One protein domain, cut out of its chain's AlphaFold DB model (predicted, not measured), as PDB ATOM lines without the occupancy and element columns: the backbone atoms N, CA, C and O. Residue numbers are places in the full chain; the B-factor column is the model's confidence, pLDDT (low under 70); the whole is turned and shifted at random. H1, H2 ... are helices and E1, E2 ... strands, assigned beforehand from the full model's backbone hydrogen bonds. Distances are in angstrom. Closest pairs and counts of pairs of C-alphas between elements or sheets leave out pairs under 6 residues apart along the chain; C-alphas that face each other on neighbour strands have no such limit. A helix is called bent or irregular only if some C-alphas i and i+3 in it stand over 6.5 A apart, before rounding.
ATOM      1  N   ASP A   4     180.026 175.238 227.356       87.19
ATOM      2  CA  ASP A   4     181.234 174.497 227.728       87.19
ATOM      3  C   ASP A   4     182.418 174.810 226.799       87.19
ATOM      4  O   ASP A   4     183.555 174.953 227.258       87.19
ATOM      5  N   ALA A   5     182.153 174.989 225.501       87.00
ATOM      6  CA  ALA A   5     183.167 175.417 224.546       87.00
ATOM      7  C   ALA A   5     183.643 176.846 224.846       87.00
ATOM      8  O   ALA A   5     184.843 177.113 224.751       87.00
ATOM      9  N   TRP A   6     182.734 177.734 225.263       89.12
ATOM     10  CA  TRP A   6     183.063 179.112 225.633       89.12
ATOM     11  C   TRP A   6     183.979 179.183 226.855       89.12
ATOM     12  O   TRP A   6     185.075 179.736 226.769       89.12
ATOM     13  N   HIS A   7     183.593 178.541 227.961       92.81
ATOM     14  CA  HIS A   7     184.411 178.519 229.177       92.81
ATOM     15  C   HIS A   7     185.800 177.918 228.932       92.81
ATOM     16  O   HIS A   7     186.791 178.365 229.510       92.81
ATOM     17  N   ARG A   8     185.905 176.917 228.045       94.44
ATOM     18  CA  ARG A   8     187.204 176.370 227.639       94.44
ATOM     19  C   ARG A   8     188.041 177.404 226.885       94.44
ATOM     20  O   ARG A   8     189.238 177.504 227.152       94.44
ATOM     21  N   VAL A   9     187.443 178.155 225.958       95.38
ATOM     22  CA  VAL A   9     188.137 179.232 225.232       95.38
ATOM     23  C   VAL A   9     188.649 180.285 226.210       95.38
ATOM     24  O   VAL A   9     189.841 180.578 226.182       95.38
ATOM     25  N   GLU A  10     187.798 180.783 227.108       94.31
ATOM     26  CA  GLU A  10     188.183 181.766 228.130       94.31
ATOM     27  C   GLU A  10     189.323 181.257 229.019       94.31
ATOM     28  O   GLU A  10     190.312 181.958 229.230       94.31
ATOM     29  N   ALA A  11     189.234 180.010 229.493       96.00
ATOM     30  CA  ALA A  11     190.270 179.414 230.332       96.00
ATOM     31  C   ALA A  11     191.625 179.310 229.610       96.00
ATOM     32  O   ALA A  11     192.672 179.556 230.213       96.00
ATOM     33  N   ILE A  12     191.626 178.966 228.318       96.50
ATOM     34  CA  ILE A  12     192.849 178.887 227.508       96.50
ATOM     35  C   ILE A  12     193.452 180.280 227.299       96.50
ATOM     36  O   ILE A  12     194.673 180.443 227.391       96.50
ATOM     37  N   THR A  13     192.618 181.280 227.012       96.75
ATOM     38  CA  THR A  13     193.071 182.608 226.581       96.75
ATOM     39  C   THR A  13     193.287 183.604 227.717       96.75
ATOM     40  O   THR A  13     193.892 184.646 227.480       96.75
ATOM     41  N   ALA A  14     192.922 183.267 228.958       96.19
ATOM     42  CA  ALA A  14     192.988 184.156 230.126       96.19
ATOM     43  C   ALA A  14     194.358 184.815 230.385       96.19
ATOM     44  O   ALA A  14     194.436 185.878 230.996       96.19
ATOM     45  N   LYS A  15     195.452 184.185 229.944       94.62
ATOM     46  CA  LYS A  15     196.832 184.674 230.124       94.62
ATOM     47  C   LYS A  15     197.381 185.486 228.941       94.62
ATOM     48  O   LYS A  15     198.563 185.825 228.949       94.62
ATOM     49  N   ALA A  16     196.575 185.719 227.908       97.06
ATOM     50  CA  ALA A  16     196.933 186.480 226.714       97.06
ATOM     51  C   ALA A  16     196.250 187.861 226.721       97.06
ATOM     52  O   ALA A  16     195.397 188.120 227.572       97.06
ATOM     53  N   PRO A  17     196.593 188.775 225.791       96.19
ATOM     54  CA  PRO A  17     195.850 190.016 225.637       96.19
ATOM     55  C   PRO A  17     194.362 189.735 225.381       96.19
ATOM     56  O   PRO A  17     194.043 188.730 224.735       96.19
ATOM     57  N   PRO A  18     193.454 190.627 225.815       95.06
ATOM     58  CA  PRO A  18     192.034 190.487 225.516       95.06
ATOM     59  C   PRO A  18     191.805 190.427 224.003       95.06
ATOM     60  O   PRO A  18     192.597 190.971 223.220       95.06
ATOM     61  N   LYS A  19     190.724 189.760 223.578       94.06
ATOM     62  CA  LYS A  19     190.349 189.720 222.161       94.06
ATOM     63  C   LYS A  19     190.221 191.161 221.647       94.06
ATOM     64  O   LYS A  19     189.565 191.973 222.295       94.06
ATOM     65  N   PRO A  20     190.860 191.506 220.517       94.31
ATOM     66  CA  PRO A  20     190.716 192.835 219.956       94.31
ATOM     67  C   PRO A  20     189.302 193.015 219.390       94.31
ATOM     68  O   PRO A  20     188.589 192.041 219.110       94.31
ATOM     69  N   GLU A  21     188.914 194.271 219.190       94.19
ATOM     70  CA  GLU A  21     187.669 194.613 218.506       94.19
ATOM     71  C   GLU A  21     187.616 193.982 217.106       94.19
ATOM     72  O   GLU A  21     188.646 193.768 216.454       94.19
ATOM     73  N   PHE A  22     186.404 193.686 216.636       94.19
ATOM     74  CA  PHE A  22     186.195 193.169 215.285       94.19
ATOM     75  C   PHE A  22     186.846 194.095 214.243       94.19
ATOM     76  O   PHE A  22     186.766 195.317 214.344       94.19
ATOM     77  N   GLY A  23     187.534 193.512 213.258       93.50
ATOM     78  CA  GLY A  23     188.285 194.254 212.240       93.50
ATOM     79  C   GLY A  23     189.660 194.782 212.674       93.50
ATOM     80  O   GLY A  23     190.476 195.079 211.807       93.50
ATOM     81  N   SER A  24     189.982 194.829 213.972       94.12
ATOM     82  CA  SER A  24     191.314 195.252 214.440       94.12
ATOM     83  C   SER A  24     192.388 194.186 214.203       94.12
ATOM     84  O   SER A  24     192.097 192.991 214.171       94.12
ATOM     85  N   SER A  25     193.654 194.593 214.073       92.81
ATOM     86  CA  SER A  25     194.775 193.665 213.870       92.81
ATOM     87  C   SER A  25     194.872 192.590 214.961       92.81
ATOM     88  O   SER A  25     194.618 192.830 216.143       92.81
ATOM     89  N   CYS A  26     195.297 191.387 214.564       92.81
ATOM     90  CA  CYS A  26     195.507 190.281 215.495       92.81
ATOM     91  C   CYS A  26     196.603 190.621 216.519       92.81
ATOM     92  O   CYS A  26     197.772 190.767 216.170       92.81
ATOM     93  N   ASN A  27     196.237 190.668 217.801       94.38
ATOM     94  CA  ASN A  27     197.165 190.899 218.913       94.38
ATOM     95  C   ASN A  27     197.712 189.595 219.531       94.38
ATOM     96  O   ASN A  27     198.596 189.630 220.384       94.38
ATOM     97  N   GLY A  28     197.270 188.427 219.057       95.19
ATOM     98  CA  GLY A  28     197.641 187.131 219.636       95.19
ATOM     99  C   GLY A  28     196.846 186.758 220.893       95.19
ATOM    100  O   GLY A  28     197.371 186.051 221.747       95.19
ATOM    101  N   CYS A  29     195.589 187.201 221.016       96.12
ATOM    102  CA  CYS A  29     194.675 186.767 222.083       96.12
ATOM    103  C   CYS A  29     194.401 185.252 222.083       96.12
ATOM    104  O   CYS A  29     194.066 184.678 223.111       96.12
ATOM    105  N   GLY A  30     194.534 184.588 220.930       95.44
ATOM    106  CA  GLY A  30     194.314 183.147 220.790       95.44
ATOM    107  C   GLY A  30     192.848 182.714 220.702       95.44
ATOM    108  O   GLY A  30     192.610 181.529 220.502       95.44
ATOM    109  N   PHE A  31     191.881 183.635 220.786       95.38
ATOM    110  CA  PHE A  31     190.444 183.322 220.795       95.38
ATOM    111  C   PHE A  31     190.020 182.386 219.653       95.38
ATOM    112  O   PHE A  31     189.494 181.308 219.909       95.38
ATOM    113  N   CYS A  32     190.319 182.741 218.397       93.06
ATOM    114  CA  CYS A  32     189.932 181.924 217.243       93.06
ATOM    115  C   CYS A  32     190.606 180.543 217.236       93.06
ATOM    116  O   CYS A  32     189.949 179.552 216.946       93.06
ATOM    117  N   CYS A  33     191.888 180.454 217.607       94.81
ATOM    118  CA  CYS A  33     192.609 179.181 217.651       94.81
ATOM    119  C   CYS A  33     192.154 178.278 218.805       94.81
ATOM    120  O   CYS A  33     192.190 177.062 218.657       94.81
ATOM    121  N   ALA A  34     191.739 178.842 219.942       96.25
ATOM    122  CA  ALA A  34     191.167 178.079 221.052       96.25
ATOM    123  C   ALA A  34     189.742 177.599 220.742       96.25
ATOM    124  O   ALA A  34     189.312 176.559 221.246       96.25
ATOM    125  N   ALA A  35     189.020 178.376 219.932       94.19
ATOM    126  CA  ALA A  35     187.656 178.096 219.532       94.19
ATOM    127  C   ALA A  35     187.572 176.891 218.587       94.19
ATOM    128  O   ALA A  35     186.868 175.925 218.887       94.19
ATOM    129  N   GLU A  36     188.299 176.943 217.469       93.88
ATOM    130  CA  GLU A  36     188.315 175.878 216.466       93.88
ATOM    131  C   GLU A  36     189.540 175.963 215.531       93.88
ATOM    132  O   GLU A  36     190.145 177.030 215.371       93.88
ATOM    133  N   PRO A  37     189.926 174.863 214.860       95.69
ATOM    134  CA  PRO A  37     190.963 174.902 213.836       95.69
ATOM    135  C   PRO A  37     190.485 175.662 212.589       95.69
ATOM    136  O   PRO A  37     189.330 175.561 212.190       95.69
ATOM    137  N   CYS A  38     191.374 176.390 211.908       94.06
ATOM    138  CA  CYS A  38     191.055 177.003 210.612       94.06
ATOM    139  C   CYS A  38     191.092 175.971 209.465       94.06
ATOM    140  O   CYS A  38     191.544 174.842 209.649       94.06
ATOM    141  N   GLY A  39     190.669 176.355 208.253       93.75
ATOM    142  CA  GLY A  39     190.709 175.469 207.076       93.75
ATOM    143  C   GLY A  39     192.099 174.891 206.775       93.75
ATOM    144  O   GLY A  39     192.222 173.702 206.494       93.75
ATOM    145  N   VAL A  40     193.156 175.696 206.942       94.50
ATOM    146  CA  VAL A  40     194.552 175.240 206.807       94.50
ATOM    147  C   VAL A  40     194.883 174.182 207.864       94.50
ATOM    148  O   VAL A  40     195.418 173.128 207.536       94.50
ATOM    149  N   ALA A  41     194.527 174.420 209.129       95.88
ATOM    150  CA  ALA A  41     194.790 173.459 210.196       95.88
ATOM    151  C   ALA A  41     194.021 172.146 209.988       95.88
ATOM    152  O   ALA A  41     194.610 171.082 210.118       95.88
ATOM    153  N   ARG A  42     192.746 172.205 209.585       95.94
ATOM    154  CA  ARG A  42     191.941 171.012 209.264       95.94
ATOM    155  C   ARG A  42     192.577 170.144 208.184       95.94
ATOM    156  O   ARG A  42     192.520 168.924 208.265       95.94
ATOM    157  N   GLN A  43     193.151 170.776 207.165       95.56
ATOM    158  CA  GLN A  43     193.727 170.058 206.037       95.56
ATOM    159  C   GLN A  43     195.108 169.475 206.353       95.56
ATOM    160  O   GLN A  43     195.456 168.419 205.828       95.56
ATOM    161  N   PHE A  44     195.899 170.164 207.176       95.31
ATOM    162  CA  PHE A  44     197.335 169.910 207.249       95.31
ATOM    163  C   PHE A  44     197.880 169.593 208.642       95.31
ATOM    164  O   PHE A  44     198.973 169.047 208.735       95.31
ATOM    165  N   VAL A  45     197.162 169.923 209.718       95.31
ATOM    166  CA  VAL A  45     197.632 169.720 211.094       95.31
ATOM    167  C   VAL A  45     197.012 168.438 211.658       95.31
ATOM    168  O   VAL A  45     195.796 168.390 211.870       95.31
ATOM    169  N   PRO A  46     197.815 167.400 211.954       92.81
ATOM    170  CA  PRO A  46     197.307 166.179 212.568       92.81
ATOM    171  C   PRO A  46     196.584 166.463 213.889       92.81
ATOM    172  O   PRO A  46     197.088 167.185 214.748       92.81
ATOM    173  N   GLY A  47     195.394 165.881 214.059       92.75
ATOM    174  CA  GLY A  47     194.580 166.062 215.266       92.75
ATOM    175  C   GLY A  47     193.762 167.358 215.308       92.75
ATOM    176  O   GLY A  47     193.177 167.658 216.345       92.75
ATOM    177  N   ALA A  48     193.694 168.125 214.213       95.88
ATOM    178  CA  ALA A  48     192.753 169.234 214.095       95.88
ATOM    179  C   ALA A  48     191.312 168.700 214.023       95.88
ATOM    180  O   ALA A  48     190.911 168.097 213.028       95.88
ATOM    181  N   ILE A  49     190.544 168.915 215.094       94.62
ATOM    182  CA  ILE A  49     189.156 168.459 215.239       94.62
ATOM    183  C   ILE A  49     188.257 169.679 215.451       94.62
ATOM    184  O   ILE A  49     188.596 170.581 216.219       94.62
ATOM    185  N   ASP A  50     187.107 169.706 214.776       91.12
ATOM    186  CA  ASP A  50     186.126 170.782 214.925       91.12
ATOM    187  C   ASP A  50     185.624 170.901 216.364       91.12
ATOM    188  O   ASP A  50     185.384 169.910 217.053       91.12
ATOM    189  N   GLY A  51     185.472 172.142 216.829       89.25
ATOM    190  CA  GLY A  51     185.070 172.416 218.206       89.25
ATOM    191  C   GLY A  51     186.126 172.045 219.252       89.25
ATOM    192  O   GLY A  51     185.784 171.950 220.433       89.25
ATOM    193  N   ALA A  52     187.391 171.855 218.865       93.56
ATOM    194  CA  ALA A  52     188.536 171.718 219.765       93.56
ATOM    195  C   ALA A  52     189.606 172.794 219.481       93.56
ATOM    196  O   ALA A  52     189.667 173.316 218.366       93.56
ATOM    197  N   PRO A  53     190.476 173.125 220.453       96.50
ATOM    198  CA  PRO A  53     191.597 174.026 220.210       96.50
ATOM    199  C   PRO A  53     192.516 173.507 219.098       96.50
ATOM    200  O   PRO A  53     192.799 172.312 219.008       96.50
ATOM    201  N   CYS A  54     193.020 174.419 218.273       97.12
ATOM    202  CA  CYS A  54     193.950 174.110 217.199       97.12
ATOM    203  C   CYS A  54     195.260 173.515 217.761       97.12
ATOM    204  O   CYS A  54     195.923 174.179 218.563       97.12
ATOM    205  N   PRO A  55     195.713 172.331 217.299       97.12
ATOM    206  CA  PRO A  55     196.974 171.739 217.762       97.12
ATOM    207  C   PRO A  55     198.218 172.563 217.401       97.12
ATOM    208  O   PRO A  55     199.274 172.397 218.007       97.12
ATOM    209  N   ALA A  56     198.104 173.466 216.420       97.06
ATOM    210  CA  ALA A  56     199.172 174.381 216.029       97.06
ATOM    211  C   ALA A  56     199.210 175.686 216.842       97.06
ATOM    212  O   ALA A  56     199.932 176.614 216.483       97.06
ATOM    213  N   MET A  57     198.418 175.805 217.906       96.25
ATOM    214  CA  MET A  57     198.412 176.974 218.781       96.25
ATOM    215  C   MET A  57     199.617 176.947 219.729       96.25
ATOM    216  O   MET A  57     199.774 176.025 220.526       96.25
ATOM    217  N   GLU A  58     200.457 177.979 219.679       96.81
ATOM    218  CA  GLU A  58     201.684 178.075 220.477       96.81
ATOM    219  C   GLU A  58     201.592 179.278 221.425       96.81
ATOM    220  O   GLU A  58     201.217 180.367 221.000       96.81
ATOM    221  N   PHE A  59     201.922 179.117 222.710       97.12
ATOM    222  CA  PHE A  59     201.937 180.228 223.669       97.12
ATOM    223  C   PHE A  59     203.367 180.621 224.015       97.12
ATOM    224  O   PHE A  59     204.124 179.803 224.533       97.12
ATOM    225  N   GLU A  60     203.720 181.882 223.783       97.25
ATOM    226  CA  GLU A  60     205.055 182.395 224.070       97.25
ATOM    227  C   GLU A  60     205.011 183.907 224.310       97.25
ATOM    228  O   GLU A  60     204.286 184.630 223.624       97.25
ATOM    229  N   HIS A  61     205.798 184.398 225.272       95.69
ATOM    230  CA  HIS A  61     205.904 185.829 225.590       95.69
ATOM    231  C   HIS A  61     204.551 186.507 225.878       95.69
ATOM    232  O   HIS A  61     204.294 187.627 225.447       95.69
ATOM    233  N   GLY A  62     203.666 185.811 226.600       96.69
ATOM    234  CA  GLY A  62     202.378 186.367 227.015       96.69
ATOM    235  C   GLY A  62     201.328 186.447 225.906       96.69
ATOM    236  O   GLY A  62     200.298 187.066 226.123       96.69
ATOM    237  N   ARG A  63     201.549 185.846 224.731       96.75
ATOM    238  CA  ARG A  63     200.567 185.813 223.637       96.75
ATOM    239  C   ARG A  63     200.572 184.479 222.900       96.75
ATOM    240  O   ARG A  63     201.503 183.683 223.020       96.75
ATOM    241  N   PHE A  64     199.524 184.254 222.121       97.38
ATOM    242  CA  PHE A  64     199.421 183.111 221.228       97.38
ATOM    243  C   PHE A  64     199.938 183.424 219.827       97.38
ATOM    244  O   PHE A  64     199.720 184.508 219.279       97.38
ATOM    245  N   TRP A  65     200.575 182.418 219.246       95.75
ATOM    246  CA  TRP A  65     201.120 182.396 217.902       95.75
ATOM    247  C   TRP A  65     200.485 181.249 217.120       95.75
ATOM    248  O   TRP A  65     200.224 180.172 217.658       95.75
ATOM    249  N   CYS A  66     200.240 181.484 215.832       95.56
ATOM    250  CA  CYS A  66     199.846 180.427 214.914       95.56
ATOM    251  C   CYS A  66     201.106 179.686 214.456       95.56
ATOM    252  O   CYS A  66     201.913 180.240 213.708       95.56
ATOM    253  N   GLY A  67     201.269 178.435 214.876       96.31
ATOM    254  CA  GLY A  67     202.409 177.599 214.516       96.31
ATOM    255  C   GLY A  67     202.524 177.346 213.008       96.31
ATOM    256  O   GLY A  67     203.631 177.314 212.482       96.31
ATOM    257  N   MET A  68     201.394 177.298 212.290       96.38
ATOM    258  CA  MET A  68     201.367 177.218 210.820       96.38
ATOM    259  C   MET A  68     201.892 178.486 210.131       96.38
ATOM    260  O   MET A  68     202.306 178.422 208.983       96.38
ATOM    261  N   VAL A  69     201.884 179.636 210.811       95.56
ATOM    262  CA  VAL A  69     202.486 180.879 210.298       95.56
ATOM    263  C   VAL A  69     203.942 180.995 210.744       95.56
ATOM    264  O   VAL A  69     204.778 181.467 209.989       95.56
ATOM    265  N   ARG A  70     204.268 180.574 211.971       95.62
ATOM    266  CA  ARG A  70     205.608 180.758 212.546       95.62
ATOM    267  C   ARG A  70     206.629 179.725 212.069       95.62
ATOM    268  O   ARG A  70     207.799 180.056 211.926       95.62
ATOM    269  N   ARG A  71     206.204 178.469 211.922       96.00
ATOM    270  CA  ARG A  71     207.071 177.321 211.630       96.00
ATOM    271  C   ARG A  71     206.310 176.198 210.912       96.00
ATOM    272  O   ARG A  71     206.180 175.094 211.452       96.00
ATOM    273  N   PRO A  72     205.738 176.465 209.724       95.81
ATOM    274  CA  PRO A  72     204.886 175.505 209.022       95.81
ATOM    275  C   PRO A  72     205.557 174.150 208.789       95.81
ATOM    276  O   PRO A  72     204.884 173.128 208.904       95.81
ATOM    277  N   GLY A  73     206.869 174.095 208.551       95.88
ATOM    278  CA  GLY A  73     207.604 172.848 208.359       95.88
ATOM    279  C   GLY A  73     207.475 171.877 209.529       95.88
ATOM    280  O   GLY A  73     207.314 170.677 209.309       95.88
ATOM    281  N   HIS A  74     207.411 172.378 210.769       95.56
ATOM    282  CA  HIS A  74     207.178 171.537 211.948       95.56
ATOM    283  C   HIS A  74     205.839 170.787 211.884       95.56
ATOM    284  O   HIS A  74     205.770 169.618 212.258       95.56
ATOM    285  N   TYR A  75     204.788 171.452 211.405       94.75
ATOM    286  CA  TYR A  75     203.430 170.908 211.358       94.75
ATOM    287  C   TYR A  75     203.132 170.143 210.066       94.75
ATOM    288  O   TYR A  75     202.309 169.233 210.073       94.75
ATOM    289  N   LEU A  76     203.827 170.484 208.978       92.31
ATOM    290  CA  LEU A  76     203.719 169.833 207.671       92.31
ATOM    291  C   LEU A  76     204.684 168.653 207.492       92.31
ATOM    292  O   LEU A  76     204.593 167.942 206.494       92.31
ATOM    293  N   GLY A  77     205.627 168.452 208.416       91.62
ATOM    294  CA  GLY A  77     206.691 167.457 208.264       91.62
ATOM    295  C   GLY A  77     207.694 167.818 207.160       91.62
ATOM    296  O   GLY A  77     208.259 166.927 206.527       91.62
ATOM    297  N   LEU A  78     207.900 169.114 206.912       91.12
ATOM    298  CA  LEU A  78     208.827 169.636 205.907       91.12
ATOM    299  C   LEU A  78     210.081 170.232 206.573       91.12
ATOM    300  O   LEU A  78     210.033 170.649 207.732       91.12
ATOM    301  N   PRO A  79     211.221 170.306 205.864       92.12
ATOM    302  CA  PRO A  79     212.404 170.992 206.373       92.12
ATOM    303  C   PRO A  79     212.157 172.493 206.615       92.12
ATOM    304  O   PRO A  79     211.518 173.159 205.806       92.12
ATOM    305  N   ALA A  80     212.751 173.044 207.676       93.88
ATOM    306  CA  ALA A  80     212.486 174.412 208.148       93.88
ATOM    307  C   ALA A  80     213.020 175.549 207.248       93.88
ATOM    308  O   ALA A  80     212.741 176.717 207.503       93.88
ATOM    309  N   TRP A  81     213.798 175.253 206.199       94.00
ATOM    310  CA  TRP A  81     214.409 176.294 205.353       94.00
ATOM    311  C   TRP A  81     213.385 177.121 204.562       94.00
ATOM    312  O   TRP A  81     213.723 178.202 204.091       94.00
ATOM    313  N   GLY A  82     212.151 176.627 204.416       92.31
ATOM    314  CA  GLY A  82     211.051 177.329 203.753       92.31
ATOM    315  C   GLY A  82     210.035 177.966 204.706       92.31
ATOM    316  O   GLY A  82     209.002 178.440 204.235       92.31
ATOM    317  N   ASP A  83     210.282 177.952 206.023       96.50
ATOM    318  CA  ASP A  83     209.276 178.340 207.020       96.50
ATOM    319  C   ASP A  83     208.847 179.804 206.912       96.50
ATOM    320  O   ASP A  83     207.667 180.099 207.080       96.50
ATOM    321  N   GLU A  84     209.771 180.710 206.596       95.69
ATOM    322  CA  GLU A  84     209.481 182.142 206.487       95.69
ATOM    323  C   GLU A  84     208.537 182.444 205.313       95.69
ATOM    324  O   GLU A  84     207.461 183.010 205.507       95.69
ATOM    325  N   GLU A  85     208.896 181.993 204.107       96.31
ATOM    326  CA  GLU A  85     208.106 182.206 202.887       96.31
ATOM    327  C   GLU A  85     206.735 181.521 202.988       96.31
ATOM    328  O   GLU A  85     205.688 182.109 202.711       96.31
ATOM    329  N   MET A  86     206.715 180.269 203.448       95.75
ATOM    330  CA  MET A  86     205.472 179.518 203.596       95.75
ATOM    331  C   MET A  86     204.590 180.081 204.708       95.75
ATOM    332  O   MET A  86     203.369 180.149 204.556       95.75
ATOM    333  N   GLY A  87     205.201 180.531 205.801       96.12
ATOM    334  CA  GLY A  87     204.523 181.207 206.895       96.12
ATOM    335  C   GLY A  87     203.849 182.493 206.434       96.12
ATOM    336  O   GLY A  87     202.682 182.722 206.760       96.12
ATOM    337  N   ALA A  88     204.533 183.287 205.606       94.81
ATOM    338  CA  ALA A  88     203.970 184.483 204.990       94.81
ATOM    339  C   ALA A  88     202.776 184.150 204.079       94.81
ATOM    340  O   ALA A  88     201.718 184.762 204.224       94.81
ATOM    341  N   MET A  89     202.892 183.135 203.212       95.12
ATOM    342  CA  MET A  89     201.790 182.690 202.344       95.12
ATOM    343  C   MET A  89     200.571 182.203 203.140       95.12
ATOM    344  O   MET A  89     199.434 182.553 202.820       95.12
ATOM    345  N   ILE A  90     200.785 181.420 204.202       95.25
ATOM    346  CA  ILE A  90     199.706 180.951 205.082       95.25
ATOM    347  C   ILE A  90     199.083 182.129 205.838       95.25
ATOM    348  O   ILE A  90     197.859 182.217 205.947       95.25
ATOM    349  N   GLY A  91     199.907 183.047 206.349       93.88
ATOM    350  CA  GLY A  91     199.454 184.252 207.037       93.88
ATOM    351  C   GLY A  91     198.577 185.125 206.143       93.88
ATOM    352  O   GLY A  91     197.504 185.547 206.574       93.88
ATOM    353  N   GLU A  92     198.994 185.319 204.893       93.12
ATOM    354  CA  GLU A  92     198.259 186.035 203.852       93.12
ATOM    355  C   GLU A  92     196.909 185.370 203.560       93.12
ATOM    356  O   GLU A  92     195.870 186.024 203.657       93.12
ATOM    357  N   ALA A  93     196.909 184.060 203.296       91.88
ATOM    358  CA  ALA A  93     195.698 183.295 203.002       91.88
ATOM    359  C   ALA A  93     194.686 183.305 204.161       91.88
ATOM    360  O   ALA A  93     193.478 183.301 203.935       91.88
ATOM    361  N   LEU A  94     195.170 183.330 205.406       91.38
ATOM    362  CA  LEU A  94     194.333 183.391 206.606       91.38
ATOM    363  C   LEU A  94     193.935 184.820 207.008       91.38
ATOM    364  O   LEU A  94     193.153 184.982 207.942       91.38
ATOM    365  N   GLY A  95     194.496 185.857 206.380       89.81
ATOM    366  CA  GLY A  95     194.326 187.241 206.830       89.81
ATOM    367  C   GLY A  95     194.922 187.509 208.220       89.81
ATOM    368  O   GLY A  95     194.486 188.423 208.928       89.81
TER     369      GLY A  95
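AT A GLANCE: This is residues 4 to 95 of the 105 residues of an uncharacterized protein of Methylobacterium sp. 6HR-1 (UniProt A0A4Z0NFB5). Two groups of helices lie toward opposite ends of a small, mostly helical domain, H1 with H2 at one end and H4, H5 and the longest helix H6 at the other, with a short two-stranded hairpin, E1 and E2, between them. H3 is near H5, and two long stretches with no named element, residues 14 to 30 and 45 to 56, join H1 to H2 and H3 to the hairpin. The printed part has 92 residues, with six named helices and two named strands in the order H1, H2, H3, E1, E2, H4, H5, H6; the sheet, E1 - E2, is antiparallel. The whole is compact, with a radius of gyration of the C-alphas of 13.0 A, and spans 37 by 26 by 23 A.

IN THESE COORDINATES: H1 runs from residues 4 to 13, 14.4 A long, and begins at C-alpha 4 at (181.234, 174.497, 227.728). H2 is residues 31 to 35, and H3 is residues 39 to 44. E1 is residues 57 to 60, 10.1 A long, beginning at C-alpha 57 at (198.412, 176.974, 218.781), and E2 is residues 63 to 66, 10.3 A long. H4 is residues 67 to 70 and H5 residues 72 to 76. H6, residues 80 to 94, is 20.3 A long and ends at C-alpha 94 at (194.333, 183.391, 206.606); it is irregular, with C-alphas 81 and 84 at 7.7 A.

HOW THE PARTS SIT: H1 and H2 touch, their closest C-alphas being those of Val 9 and Ala 34, 5.3 A apart. The closest C-alphas of H2 and E1 are those of Cys 33 and Met 57, at 6.3 A. E1 and E2 form a hairpin at 141 degrees between directions, with N 58 and O 65 at 3.0 A and N 65 and O 58 at 2.8 A, within hydrogen-bond range. H4 touches H6, closest at the C-alphas of Val 69 and Gly 87, 4.0 A. H5 touches H6, closest at the C-alphas of Gly 73 and Ala 80, 5.1 A. H3 and H5 are close but not clearly touching, with the C-alphas of Phe 44 and Leu 76 closest at 6.4 A. H1 and H6 are apart. In H1, H2, H3 and H5 every O i to N i+4 pair is within hydrogen-bond range, in H6 9 of 11 are, and H4 is too short for such a pair.

THE WHOLE: The two C-alphas farthest apart are those of Asp 4 and Trp 81, at 40.1 A. The printed part has no cut. The links H1 to H2, 17 residues, and H3 to E1, 12 residues, are long, and the others are tight. The mean pLDDT of the printed part is 94.6, and no printed residue is under 70.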